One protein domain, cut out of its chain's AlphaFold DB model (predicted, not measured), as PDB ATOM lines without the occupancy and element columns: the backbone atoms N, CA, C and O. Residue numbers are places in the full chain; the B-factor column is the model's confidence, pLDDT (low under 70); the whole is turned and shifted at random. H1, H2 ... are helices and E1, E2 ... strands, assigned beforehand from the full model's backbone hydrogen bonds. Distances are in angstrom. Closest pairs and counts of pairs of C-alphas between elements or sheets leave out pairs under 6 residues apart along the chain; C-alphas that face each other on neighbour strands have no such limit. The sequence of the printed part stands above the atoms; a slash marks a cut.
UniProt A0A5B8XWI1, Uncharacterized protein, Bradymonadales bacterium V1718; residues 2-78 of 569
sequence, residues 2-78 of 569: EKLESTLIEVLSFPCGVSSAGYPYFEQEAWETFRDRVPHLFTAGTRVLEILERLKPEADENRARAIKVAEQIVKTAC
ATOM      1  N   GLU A   2     -27.874  18.405   0.076       77.38
ATOM      2  CA  GLU A   2     -28.279  17.126   0.698       77.38
ATOM      3  C   GLU A   2     -29.653  16.592   0.236       77.38
ATOM      4  O   GLU A   2     -29.775  15.428  -0.127       77.38
ATOM      5  N   LYS A   3     -30.671  17.461   0.129       86.00
ATOM      6  CA  LYS A   3     -31.998  17.067  -0.386       86.00
ATOM      7  C   LYS A   3     -31.986  16.612  -1.852       86.00
ATOM      8  O   LYS A   3     -32.647  15.638  -2.175       86.00
ATOM      9  N   LEU A   4     -31.229  17.290  -2.722       91.62
ATOM     10  CA  LEU A   4     -31.119  16.932  -4.142       91.62
ATOM     11  C   LEU A   4     -30.442  15.570  -4.311       91.62
ATOM     12  O   LEU A   4     -30.907  14.734  -5.080       91.62
ATOM     13  N   GLU A   5     -29.361  15.349  -3.565       93.81
ATOM     14  CA  GLU A   5     -28.633  14.083  -3.570       93.81
ATOM     15  C   GLU A   5     -29.503  12.929  -3.058       93.81
ATOM     16  O   GLU A   5     -29.564  11.889  -3.707       93.81
ATOM     17  N   SER A   6     -30.267  13.137  -1.979       92.94
ATOM     18  CA  SER A   6     -31.230  12.147  -1.478       92.94
ATOM     19  C   SER A   6     -32.296  11.783  -2.518       92.94
ATOM     20  O   SER A   6     -32.569  10.601  -2.712       92.94
ATOM     21  N   THR A   7     -32.883  12.769  -3.204       93.88
ATOM     22  CA  THR A   7     -33.872  12.516  -4.267       93.88
ATOM     23  C   THR A   7     -33.247  11.780  -5.450       93.88
ATOM     24  O   THR A   7     -33.866  10.893  -6.031       93.88
ATOM     25  N   LEU A   8     -32.009  12.112  -5.825       95.56
ATOM     26  CA  LEU A   8     -31.301  11.382  -6.876       95.56
ATOM     27  C   LEU A   8     -31.036   9.933  -6.462       95.56
ATOM     28  O   LEU A   8     -31.254   9.041  -7.270       95.56
ATOM     29  N   ILE A   9     -30.636   9.671  -5.217       94.94
ATOM     30  CA  ILE A   9     -30.466   8.301  -4.710       94.94
ATOM     31  C   ILE A   9     -31.787   7.519  -4.791       94.94
ATOM     32  O   ILE A   9     -31.769   6.376  -5.241       94.94
ATOM     33  N   GLU A  10     -32.919   8.135  -4.430       94.69
ATOM     34  CA  GLU A  10     -34.258   7.544  -4.597       94.69
ATOM     35  C   GLU A  10     -34.509   7.168  -6.066       94.69
ATOM     36  O   GLU A  10     -34.757   5.998  -6.359       94.69
ATOM     37  N   VAL A  11     -34.335   8.104  -7.007       95.44
ATOM     38  CA  VAL A  11     -34.500   7.843  -8.451       95.44
ATOM     39  C   VAL A  11     -33.588   6.710  -8.939       95.44
ATOM     40  O   VAL A  11     -34.017   5.840  -9.694       95.44
ATOM     41  N   LEU A  12     -32.321   6.711  -8.522       95.31
ATOM     42  CA  LEU A  12     -31.326   5.732  -8.963       95.31
ATOM     43  C   LEU A  12     -31.531   4.337  -8.346       95.31
ATOM     44  O   LEU A  12     -30.945   3.372  -8.834       95.31
ATOM     45  N   SER A  13     -32.337   4.233  -7.285       94.19
ATOM     46  CA  SER A  13     -32.665   2.965  -6.621       94.19
ATOM     47  C   SER A  13     -33.739   2.160  -7.352       94.19
ATOM     48  O   SER A  13     -33.832   0.945  -7.160       94.19
ATOM     49  N   PHE A  14     -34.522   2.803  -8.222       94.12
ATOM     50  CA  PHE A  14     -35.518   2.110  -9.026       94.12
ATOM     51  C   PHE A  14     -34.859   1.194 -10.073       94.12
ATOM     52  O   PHE A  14     -33.780   1.501 -10.599       94.12
ATOM     53  N   PRO A  15     -35.513   0.077 -10.437       92.25
ATOM     54  CA  PRO A  15     -35.077  -0.745 -11.557       92.25
ATOM     55  C   PRO A  15     -35.019   0.053 -12.868       92.25
ATOM     56  O   PRO A  15     -35.875   0.893 -13.143       92.25
ATOM     57  N   CYS A  16     -34.017  -0.236 -13.696       92.50
ATOM     58  CA  CYS A  16     -33.910   0.255 -15.067       92.50
ATOM     59  C   CYS A  16     -34.116  -0.879 -16.068       92.50
ATOM     60  O   CYS A  16     -33.506  -1.948 -15.964       92.50
ATOM     61  N   GLY A  17     -34.909  -0.610 -17.100       89.12
ATOM     62  CA  GLY A  17     -35.050  -1.503 -18.239       89.12
ATOM     63  C   GLY A  17     -33.953  -1.292 -19.286       89.12
ATOM     64  O   GLY A  17     -33.194  -0.321 -19.252       89.12
ATOM     65  N   VAL A  18     -33.872  -2.216 -20.246       87.75
ATOM     66  CA  VAL A  18     -32.980  -2.129 -21.413       87.75
ATOM     67  C   VAL A  18     -33.801  -2.390 -22.671       87.75
ATOM     68  O   VAL A  18     -34.592  -3.331 -22.725       87.75
ATOM     69  N   SER A  19     -33.677  -1.516 -23.668       82.94
ATOM     70  CA  SER A  19     -34.370  -1.682 -24.948       82.94
ATOM     71  C   SER A  19     -33.778  -2.842 -25.752       82.94
ATOM     72  O   SER A  19     -32.657  -3.278 -25.500       82.94
ATOM     73  N   SER A  20     -34.490  -3.308 -26.781       75.06
ATOM     74  CA  SER A  20     -33.966  -4.322 -27.712       75.06
ATOM     75  C   SER A  20     -32.669  -3.893 -28.414       75.06
ATOM     76  O   SER A  20     -31.909  -4.742 -28.861       75.06
ATOM     77  N   ALA A  21     -32.390  -2.587 -28.469       71.56
ATOM     78  CA  ALA A  21     -31.156  -2.015 -29.002       71.56
ATOM     79  C   ALA A  21     -30.064  -1.790 -27.929       71.56
ATOM     80  O   ALA A  21     -29.058  -1.141 -28.205       71.56
ATOM     81  N   GLY A  22     -30.250  -2.286 -26.701       81.94
ATOM     82  CA  GLY A  22     -29.249  -2.212 -25.631       81.94
ATOM     83  C   GLY A  22     -29.180  -0.869 -24.895       81.94
ATOM     84  O   GLY A  22     -28.266  -0.649 -24.100       81.94
ATOM     85  N   TYR A  23     -30.128   0.044 -25.128       85.56
ATOM     86  CA  TYR A  23     -30.155   1.342 -24.442       85.56
ATOM     87  C   TYR A  23     -30.952   1.268 -23.135       85.56
ATOM     88  O   TYR A  23     -32.097   0.807 -23.179       85.56
ATOM     89  N   PRO A  24     -30.395   1.735 -22.001       91.06
ATOM     90  CA  PRO A  24     -31.118   1.762 -20.737       91.06
ATOM     91  C   PRO A  24     -32.235   2.810 -20.749       91.06
ATOM     92  O   PRO A  24     -32.140   3.820 -21.452       91.06
ATOM     93  N   TYR A  25     -33.272   2.577 -19.949       92.00
ATOM     94  CA  TYR A  25     -34.368   3.512 -19.706       92.00
ATOM     95  C   TYR A  25     -34.865   3.400 -18.259       92.00
ATOM     96  O   TYR A  25     -34.692   2.365 -17.613       92.00
ATOM     97  N   PHE A  26     -35.483   4.466 -17.755       94.69
ATOM     98  CA  PHE A  26     -36.155   4.479 -16.458       94.69
ATOM     99  C   PHE A  26     -37.489   3.747 -16.514       94.69
ATOM    100  O   PHE A  26     -38.202   3.833 -17.508       94.69
ATOM    101  N   GLU A  27     -37.889   3.102 -15.424       92.19
ATOM    102  CA  GLU A  27     -39.305   2.785 -15.236       92.19
ATOM    103  C   GLU A  27     -40.126   4.067 -15.012       92.19
ATOM    104  O   GLU A  27     -39.583   5.130 -14.697       92.19
ATOM    105  N   GLN A  28     -41.445   3.982 -15.209       91.88
ATOM    106  CA  GLN A  28     -42.328   5.155 -15.171       91.88
ATOM    107  C   GLN A  28     -42.203   5.941 -13.856       91.88
ATOM    108  O   GLN A  28     -42.039   7.157 -13.896       91.88
ATOM    109  N   GLU A  29     -42.209   5.254 -12.713       93.81
ATOM    110  CA  GLU A  29     -42.119   5.880 -11.388       93.81
ATOM    111  C   GLU A  29     -40.788   6.620 -11.178       93.81
ATOM    112  O   GLU A  29     -40.767   7.748 -10.682       93.81
ATOM    113  N   ALA A  30     -39.676   6.035 -11.636       95.62
ATOM    114  CA  ALA A  30     -38.361   6.668 -11.583       95.62
ATOM    115  C   ALA A  30     -38.319   7.933 -12.450       95.62
ATOM    116  O   ALA A  30     -37.792   8.967 -12.033       95.62
ATOM    117  N   TRP A  31     -38.911   7.869 -13.647       95.38
ATOM    118  CA  TRP A  31     -39.014   9.022 -14.533       95.38
ATOM    119  C   TRP A  31     -39.894  10.127 -13.952       95.38
ATOM    120  O   TRP A  31     -39.476  11.278 -13.966       95.38
ATOM    121  N   GLU A  32     -41.083   9.812 -13.447       94.62
ATOM    122  CA  GLU A  32     -41.991  10.805 -12.860       94.62
ATOM    123  C   GLU A  32     -41.357  11.463 -11.632       94.62
ATOM    124  O   GLU A  32     -41.349  12.689 -11.525       94.62
ATOM    125  N   THR A  33     -40.703  10.670 -10.779       95.25
ATOM    126  CA  THR A  33     -39.932  11.172  -9.636       95.25
ATOM    127  C   THR A  33     -38.809  12.100 -10.095       95.25
ATOM    128  O   THR A  33     -38.695  13.217  -9.588       95.25
ATOM    129  N   PHE A  34     -38.008  11.703 -11.091       96.31
ATOM    130  CA  PHE A  34     -36.953  12.561 -11.637       96.31
ATOM    131  C   PHE A  34     -37.533  13.858 -12.213       96.31
ATOM    132  O   PHE A  34     -37.146  14.954 -11.804       96.31
ATOM    133  N   ARG A  35     -38.497  13.734 -13.131       95.25
ATOM    134  CA  ARG A  35     -39.153  14.836 -13.837       95.25
ATOM    135  C   ARG A  35     -39.716  15.860 -12.860       95.25
ATOM    136  O   ARG A  35     -39.487  17.048 -13.066       95.25
ATOM    137  N   ASP A  36     -40.403  15.415 -11.810       94.12
ATOM    138  CA  ASP A  36     -41.174  16.290 -10.922       94.12
ATOM    139  C   ASP A  36     -40.391  16.767  -9.699       94.12
ATOM    140  O   ASP A  36     -40.749  17.800  -9.131       94.12
ATOM    141  N   ARG A  37     -39.324  16.058  -9.290       94.62
ATOM    142  CA  ARG A  37     -38.600  16.333  -8.031       94.62
ATOM    143  C   ARG A  37     -37.128  16.717  -8.177       94.62
ATOM    144  O   ARG A  37     -36.581  17.323  -7.253       94.62
ATOM    145  N   VAL A  38     -36.494  16.443  -9.320       95.62
ATOM    146  CA  VAL A  38     -35.083  16.791  -9.582       95.62
ATOM    147  C   VAL A  38     -34.964  18.042 -10.472       95.62
ATOM    148  O   VAL A  38     -35.178  17.940 -11.682       95.62
ATOM    149  N   PRO A  39     -34.587  19.221  -9.932       94.25
ATOM    150  CA  PRO A  39     -34.356  20.409 -10.748       94.25
ATOM    151  C   PRO A  39     -33.153  20.162 -11.664       94.25
ATOM    152  O   PRO A  39     -32.040  19.942 -11.190       94.25
ATOM    153  N   HIS A  40     -33.383  20.153 -12.976       95.31
ATOM    154  CA  HIS A  40     -32.393  19.695 -13.959       95.31
ATOM    155  C   HIS A  40     -32.187  20.659 -15.136       95.31
ATOM    156  O   HIS A  40     -31.502  20.311 -16.099       95.31
ATOM    157  N   LEU A  41     -32.757  21.864 -15.070       95.88
ATOM    158  CA  LEU A  41     -32.516  22.916 -16.054       95.88
ATOM    159  C   LEU A  41     -31.305  23.769 -15.656       95.88
ATOM    160  O   LEU A  41     -31.049  24.009 -14.475       95.88
ATOM    161  N   PHE A  42     -30.560  24.229 -16.660       96.00
ATOM    162  CA  PHE A  42     -29.459  25.190 -16.519       96.00
ATOM    163  C   PHE A  42     -28.445  24.822 -15.417       96.00
ATOM    164  O   PHE A  42     -28.034  23.664 -15.325       96.00
ATOM    165  N   THR A  43     -28.048  25.767 -14.553       95.31
ATOM    166  CA  THR A  43     -27.108  25.524 -13.441       95.31
ATOM    167  C   THR A  43     -27.560  24.392 -12.509       95.31
ATOM    168  O   THR A  43     -26.718  23.677 -11.965       95.31
ATOM    169  N   ALA A  44     -28.870  24.168 -12.330       95.06
ATOM    170  CA  ALA A  44     -29.349  23.026 -11.548       95.06
ATOM    171  C   ALA A  44     -29.016  21.693 -12.242       95.06
ATOM    172  O   ALA A  44     -28.580  20.753 -11.583       95.06
ATOM    173  N   GLY A  45     -29.105  21.646 -13.574       95.94
ATOM    174  CA  GLY A  45     -28.623  20.528 -14.387       95.94
ATOM    175  C   GLY A  45     -27.129  20.248 -14.195       95.94
ATOM    176  O   GLY A  45     -26.750  19.093 -14.005       95.94
ATOM    177  N   THR A  46     -26.282  21.281 -14.155       95.50
ATOM    178  CA  THR A  46     -24.842  21.119 -13.873       95.50
ATOM    179  C   THR A  46     -24.611  20.454 -12.513       95.50
ATOM    180  O   THR A  46     -23.903  19.451 -12.438       95.50
ATOM    181  N   ARG A  47     -25.308  20.909 -11.464       95.19
ATOM    182  CA  ARG A  47     -25.233  20.296 -10.123       95.19
ATOM    183  C   ARG A  47     -25.721  18.849 -10.105       95.19
ATOM    184  O   ARG A  47     -25.161  18.023  -9.389       95.19
ATOM    185  N   VAL A  48     -26.759  18.520 -10.881       96.31
ATOM    186  CA  VAL A  48     -27.212  17.128 -11.033       96.31
ATOM    187  C   VAL A  48     -26.100  16.276 -11.643       96.31
ATOM    188  O   VAL A  48     -25.808  15.218 -11.098       96.31
ATOM    189  N   LEU A  49     -25.443  16.730 -12.717       96.88
ATOM    190  CA  LEU A  49     -24.334  15.990 -13.335       96.88
ATOM    191  C   LEU A  49     -23.161  15.782 -12.365       96.88
ATOM    192  O   LEU A  49     -22.626  14.679 -12.297       96.88
ATOM    193  N   GLU A  50     -22.801  16.797 -11.580       95.12
ATOM    194  CA  GLU A  50     -21.755  16.691 -10.551       95.12
ATOM    195  C   GLU A  50     -22.104  15.660  -9.472       95.12
ATOM    196  O   GLU A  50     -21.261  14.853  -9.084       95.12
ATOM    197  N   ILE A  51     -23.350  15.656  -8.990       95.94
ATOM    198  CA  ILE A  51     -23.808  14.665  -8.012       95.94
ATOM    199  C   ILE A  51     -23.792  13.265  -8.633       95.94
ATOM    200  O   ILE A  51     -23.289  12.334  -8.009       95.94
ATOM    201  N   LEU A  52     -24.296  13.105  -9.859       96.25
ATOM    202  CA  LEU A  52     -24.292  11.821 -10.563       96.25
ATOM    203  C   LEU A  52     -22.872  11.261 -10.731       96.25
ATOM    204  O   LEU A  52     -22.688  10.060 -10.545       96.25
ATOM    205  N   GLU A  53     -21.877  12.113 -10.998       94.88
ATOM    206  CA  GLU A  53     -20.463  11.723 -11.056       94.88
ATOM    207  C   GLU A  53     -19.978  11.142  -9.721       94.88
ATOM    208  O   GLU A  53     -19.385  10.067  -9.698       94.88
ATOM    209  N   ARG A  54     -20.292  11.802  -8.596       93.94
ATOM    210  CA  ARG A  54     -19.941  11.309  -7.247       93.94
ATOM    211  C   ARG A  54     -20.661  10.014  -6.880       93.94
ATOM    212  O   ARG A  54     -20.151   9.227  -6.089       93.94
ATOM    213  N   LEU A  55     -21.861   9.814  -7.420       92.75
ATOM    214  CA  LEU A  55     -22.702   8.648  -7.167       92.75
ATOM    215  C   LEU A  55     -22.394   7.467  -8.103       92.75
ATOM    216  O   LEU A  55     -23.088   6.447  -8.001       92.75
ATOM    217  N   LYS A  56     -21.406   7.579  -9.005       89.88
ATOM    218  CA  LYS A  56     -21.024   6.493  -9.915       89.88
ATOM    219  C   LYS A  56     -20.636   5.237  -9.129       89.88
ATOM    220  O   LYS A  56     -19.796   5.309  -8.235       89.88
ATOM    221  N   PRO A  57     -21.247   4.082  -9.435       79.81
ATOM    222  CA  PRO A  57     -20.983   2.866  -8.690       79.81
ATOM    223  C   PRO A  57     -19.690   2.193  -9.158       79.81
ATOM    224  O   PRO A  57     -19.391   2.182 -10.349       79.81
ATOM    225  N   GLU A  58     -18.981   1.541  -8.235       72.00
ATOM    226  CA  GLU A  58     -17.847   0.675  -8.587       72.00
ATOM    227  C   GLU A  58     -18.298  -0.701  -9.124       72.00
ATOM    228  O   GLU A  58     -17.575  -1.307  -9.908       72.00
ATOM    229  N   ALA A  59     -19.494  -1.194  -8.750       78.44
ATOM    230  CA  ALA A  59     -19.962  -2.542  -9.126       78.44
ATOM    231  C   ALA A  59     -21.489  -2.721  -9.355       78.44
ATOM    232  O   ALA A  59     -21.927  -3.822  -9.675       78.44
ATOM    233  N   ASP A  60     -22.320  -1.682  -9.200       90.31
ATOM    234  CA  ASP A  60     -23.787  -1.770  -9.367       90.31
ATOM    235  C   ASP A  60     -24.219  -1.422 -10.804       90.31
ATOM    236  O   ASP A  60     -24.265  -0.254 -11.202       90.31
ATOM    237  N   GLU A  61     -24.563  -2.447 -11.590       90.69
ATOM    238  CA  GLU A  61     -24.992  -2.276 -12.980       90.69
ATOM    239  C   GLU A  61     -26.309  -1.503 -13.135       90.69
ATOM    240  O   GLU A  61     -26.450  -0.732 -14.090       90.69
ATOM    241  N   ASN A  62     -27.289  -1.707 -12.244       91.88
ATOM    242  CA  ASN A  62     -28.582  -1.030 -12.352       91.88
ATOM    243  C   ASN A  62     -28.396   0.469 -12.132       91.88
ATOM    244  O   ASN A  62     -28.841   1.284 -12.943       91.88
ATOM    245  N   ARG A  63     -27.649   0.827 -11.089       93.19
ATOM    246  CA  ARG A  63     -27.321   2.218 -10.791       93.19
ATOM    247  C   ARG A  63     -26.490   2.860 -11.897       93.19
ATOM    248  O   ARG A  63     -26.759   4.002 -12.260       93.19
ATOM    249  N   ALA A  64     -25.538   2.140 -12.496       92.94
ATOM    250  CA  ALA A  64     -24.770   2.649 -13.635       92.94
ATOM    251  C   ALA A  64     -25.676   2.975 -14.839       92.94
ATOM    252  O   ALA A  64     -25.522   4.020 -15.481       92.94
ATOM    253  N   ARG A  65     -26.662   2.114 -15.127       93.88
ATOM    254  CA  ARG A  65     -27.677   2.359 -16.166       93.88
ATOM    255  C   ARG A  65     -28.548   3.565 -15.819       93.88
ATOM    256  O   ARG A  65     -28.728   4.428 -16.676       93.88
ATOM    257  N   ALA A  66     -29.025   3.654 -14.581       95.50
ATOM    258  CA  ALA A  66     -29.852   4.756 -14.099       95.50
ATOM    259  C   ALA A  66     -29.130   6.110 -14.212       95.50
ATOM    260  O   ALA A  66     -29.695   7.072 -14.734       95.50
ATOM    261  N   ILE A  67     -27.852   6.168 -13.822       96.06
ATOM    262  CA  ILE A  67     -27.004   7.359 -13.967       96.06
ATOM    263  C   ILE A  67     -26.888   7.763 -15.437       96.06
ATOM    264  O   ILE A  67     -27.101   8.926 -15.770       96.06
ATOM    265  N   LYS A  68     -26.638   6.807 -16.342       94.69
ATOM    266  CA  LYS A  68     -26.552   7.085 -17.783       94.69
ATOM    267  C   LYS A  68     -27.851   7.678 -18.341       94.69
ATOM    268  O   LYS A  68     -27.796   8.577 -19.182       94.69
ATOM    269  N   VAL A  69     -29.010   7.196 -17.889       95.19
ATOM    270  CA  VAL A  69     -30.320   7.749 -18.277       95.19
ATOM    271  C   VAL A  69     -30.498   9.162 -17.715       95.19
ATOM    272  O   VAL A  69     -30.831  10.071 -18.478       95.19
ATOM    273  N   ALA A  70     -30.208   9.373 -16.427       96.94
ATOM    274  CA  ALA A  70     -30.291  10.678 -15.768       96.94
ATOM    275  C   ALA A  70     -29.404  11.730 -16.454       96.94
ATOM    276  O   ALA A  70     -29.879  12.805 -16.818       96.94
ATOM    277  N   GLU A  71     -28.136  11.399 -16.716       96.94
ATOM    278  CA  GLU A  71     -27.219  12.276 -17.445       96.94
ATOM    279  C   GLU A  71     -27.769  12.643 -18.821       96.94
ATOM    280  O   GLU A  71     -27.687  13.797 -19.245       96.94
ATOM    281  N   GLN A  72     -28.325  11.662 -19.539       95.19
ATOM    282  CA  GLN A  72     -28.859  11.881 -20.873       95.19
ATOM    283  C   GLN A  72     -30.085  12.799 -20.854       95.19
ATOM    284  O   GLN A  72     -30.220  13.605 -21.776       95.19
ATOM    285  N   ILE A  73     -30.945  12.704 -19.838       96.12
ATOM    286  CA  ILE A  73     -32.081  13.615 -19.652       96.12
ATOM    287  C   ILE A  73     -31.573  15.046 -19.460       96.12
ATOM    288  O   ILE A  73     -31.973  15.932 -20.209       96.12
ATOM    289  N   VAL A  74     -30.639  15.267 -18.527       97.50
ATOM    290  CA  VAL A  74     -30.077  16.600 -18.234       97.50
ATOM    291  C   VAL A  74     -29.399  17.198 -19.476       97.50
ATOM    292  O   VAL A  74     -29.677  18.329 -19.877       97.50
ATOM    293  N   LYS A  75     -28.560  16.400 -20.148       96.81
ATOM    294  CA  LYS A  75     -27.857  16.766 -21.393       96.81
ATOM    295  C   LYS A  75     -28.804  16.998 -22.573       96.81
ATOM    296  O   LYS A  75     -28.419  17.646 -23.544       96.81
ATOM    297  N   THR A  76     -30.002  16.416 -22.555       95.38
ATOM    298  CA  THR A  76     -31.038  16.697 -23.554       95.38
ATOM    299  C   THR A  76     -31.759  17.998 -23.209       95.38
ATOM    300  O   THR A  76     -31.863  18.853 -24.083       95.38
ATOM    301  N   ALA A  77     -32.161  18.189 -21.952       96.81
ATOM    302  CA  ALA A  77     -32.884  19.373 -21.496       96.81
ATOM    303  C   ALA A  77     -32.114  20.684 -21.736       96.81
ATOM    304  O   ALA A  77     -32.732  21.688 -22.082       96.81
ATOM    305  N   CYS A  78     -30.775  20.688 -21.650       96.62
ATOM    306  CA  CYS A  78     -29.987  21.899 -21.944       96.62
ATOM    307  C   CYS A  78     -30.058  22.367 -23.407       96.62
ATOM    308  O   CYS A  78     -29.732  23.516 -23.695       96.62
TER     309      CYS A  78
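AT A GLANCE: This is residues 2 to 78 of the 569 residues of an uncharacterized protein of Bradymonadales bacterium V1718 (UniProt A0A5B8XWI1). A small two-stranded hairpin, E1 and E2, sits at one end of four helices that form two layers: H1 and H2 side by side in one, H3 and H4 side by side in the other, the layers crossing steeply where H1 meets H3 and H4. The first part of H4 also packs on the hairpin. The printed part has 77 residues, in the order H1, E1, E2, H2, H3, H4, and is mostly helix, with an antiparallel sheet of order E1 - E2. It is compact, with a radius of gyration of the C-alphas of 11.5 A, and spans 33 by 25 by 19 A.

HOW THE PARTS SIT: E1, residues 16 to 18, and E2, residues 24 to 26, form an antiparallel hairpin, with N 17 and O 25 within hydrogen-bond range at 3.0 A. H4, residues 61 to 78, comes closest to E2 at the C-alphas of Pro 24 and Arg 65, 5.8 A apart. H3, residues 42 to 54, and H4 touch as a helical hairpin, opposite ways at a shallow tilt of 17 degrees; their closest C-alphas are Gly 45 and Val 74, 5.7 A. The hub is H1, residues 2 to 13. Its residues 11 to 13 alone touch residues 63 to 67 of H4 at a steep tilt of 59 degrees, closest at the C-alphas of Leu 12 and Ala 66, 5.4 A. Its residues 4 to 8 only just touch residues 48 to 52 of H3, with 3 pairs of C-alphas within 8 A, the closest Glu 5 and Ile 51 at 6.6 A. With residues 7 to 12 alone H1 touches H2, residues 28 to 37, opposite ways at a shallow tilt of 12 degrees, closest at the C-alphas of Val 11 and Ala 30, 5.1 A. H2 and H4 are near each other; H2 and H3 are apart. In H1, H2, H3 and H4 every O i to N i+4 pair is within hydrogen-bond range.

IN THESE COORDINATES: H1 begins at C-alpha 2 (-28.279, 17.126, 0.698) and is 16.5 A long. H2 is 13.8 A, H3 19.2 A and H4 26.3 A, ending at C-alpha 78 (-29.987, 21.899, -21.944).

THE WHOLE: The C-alphas farthest apart are Glu 2 and Ser 20, 36.0 A. The printed part has no cut and no long link, and no printed residue is under 70 in pLDDT.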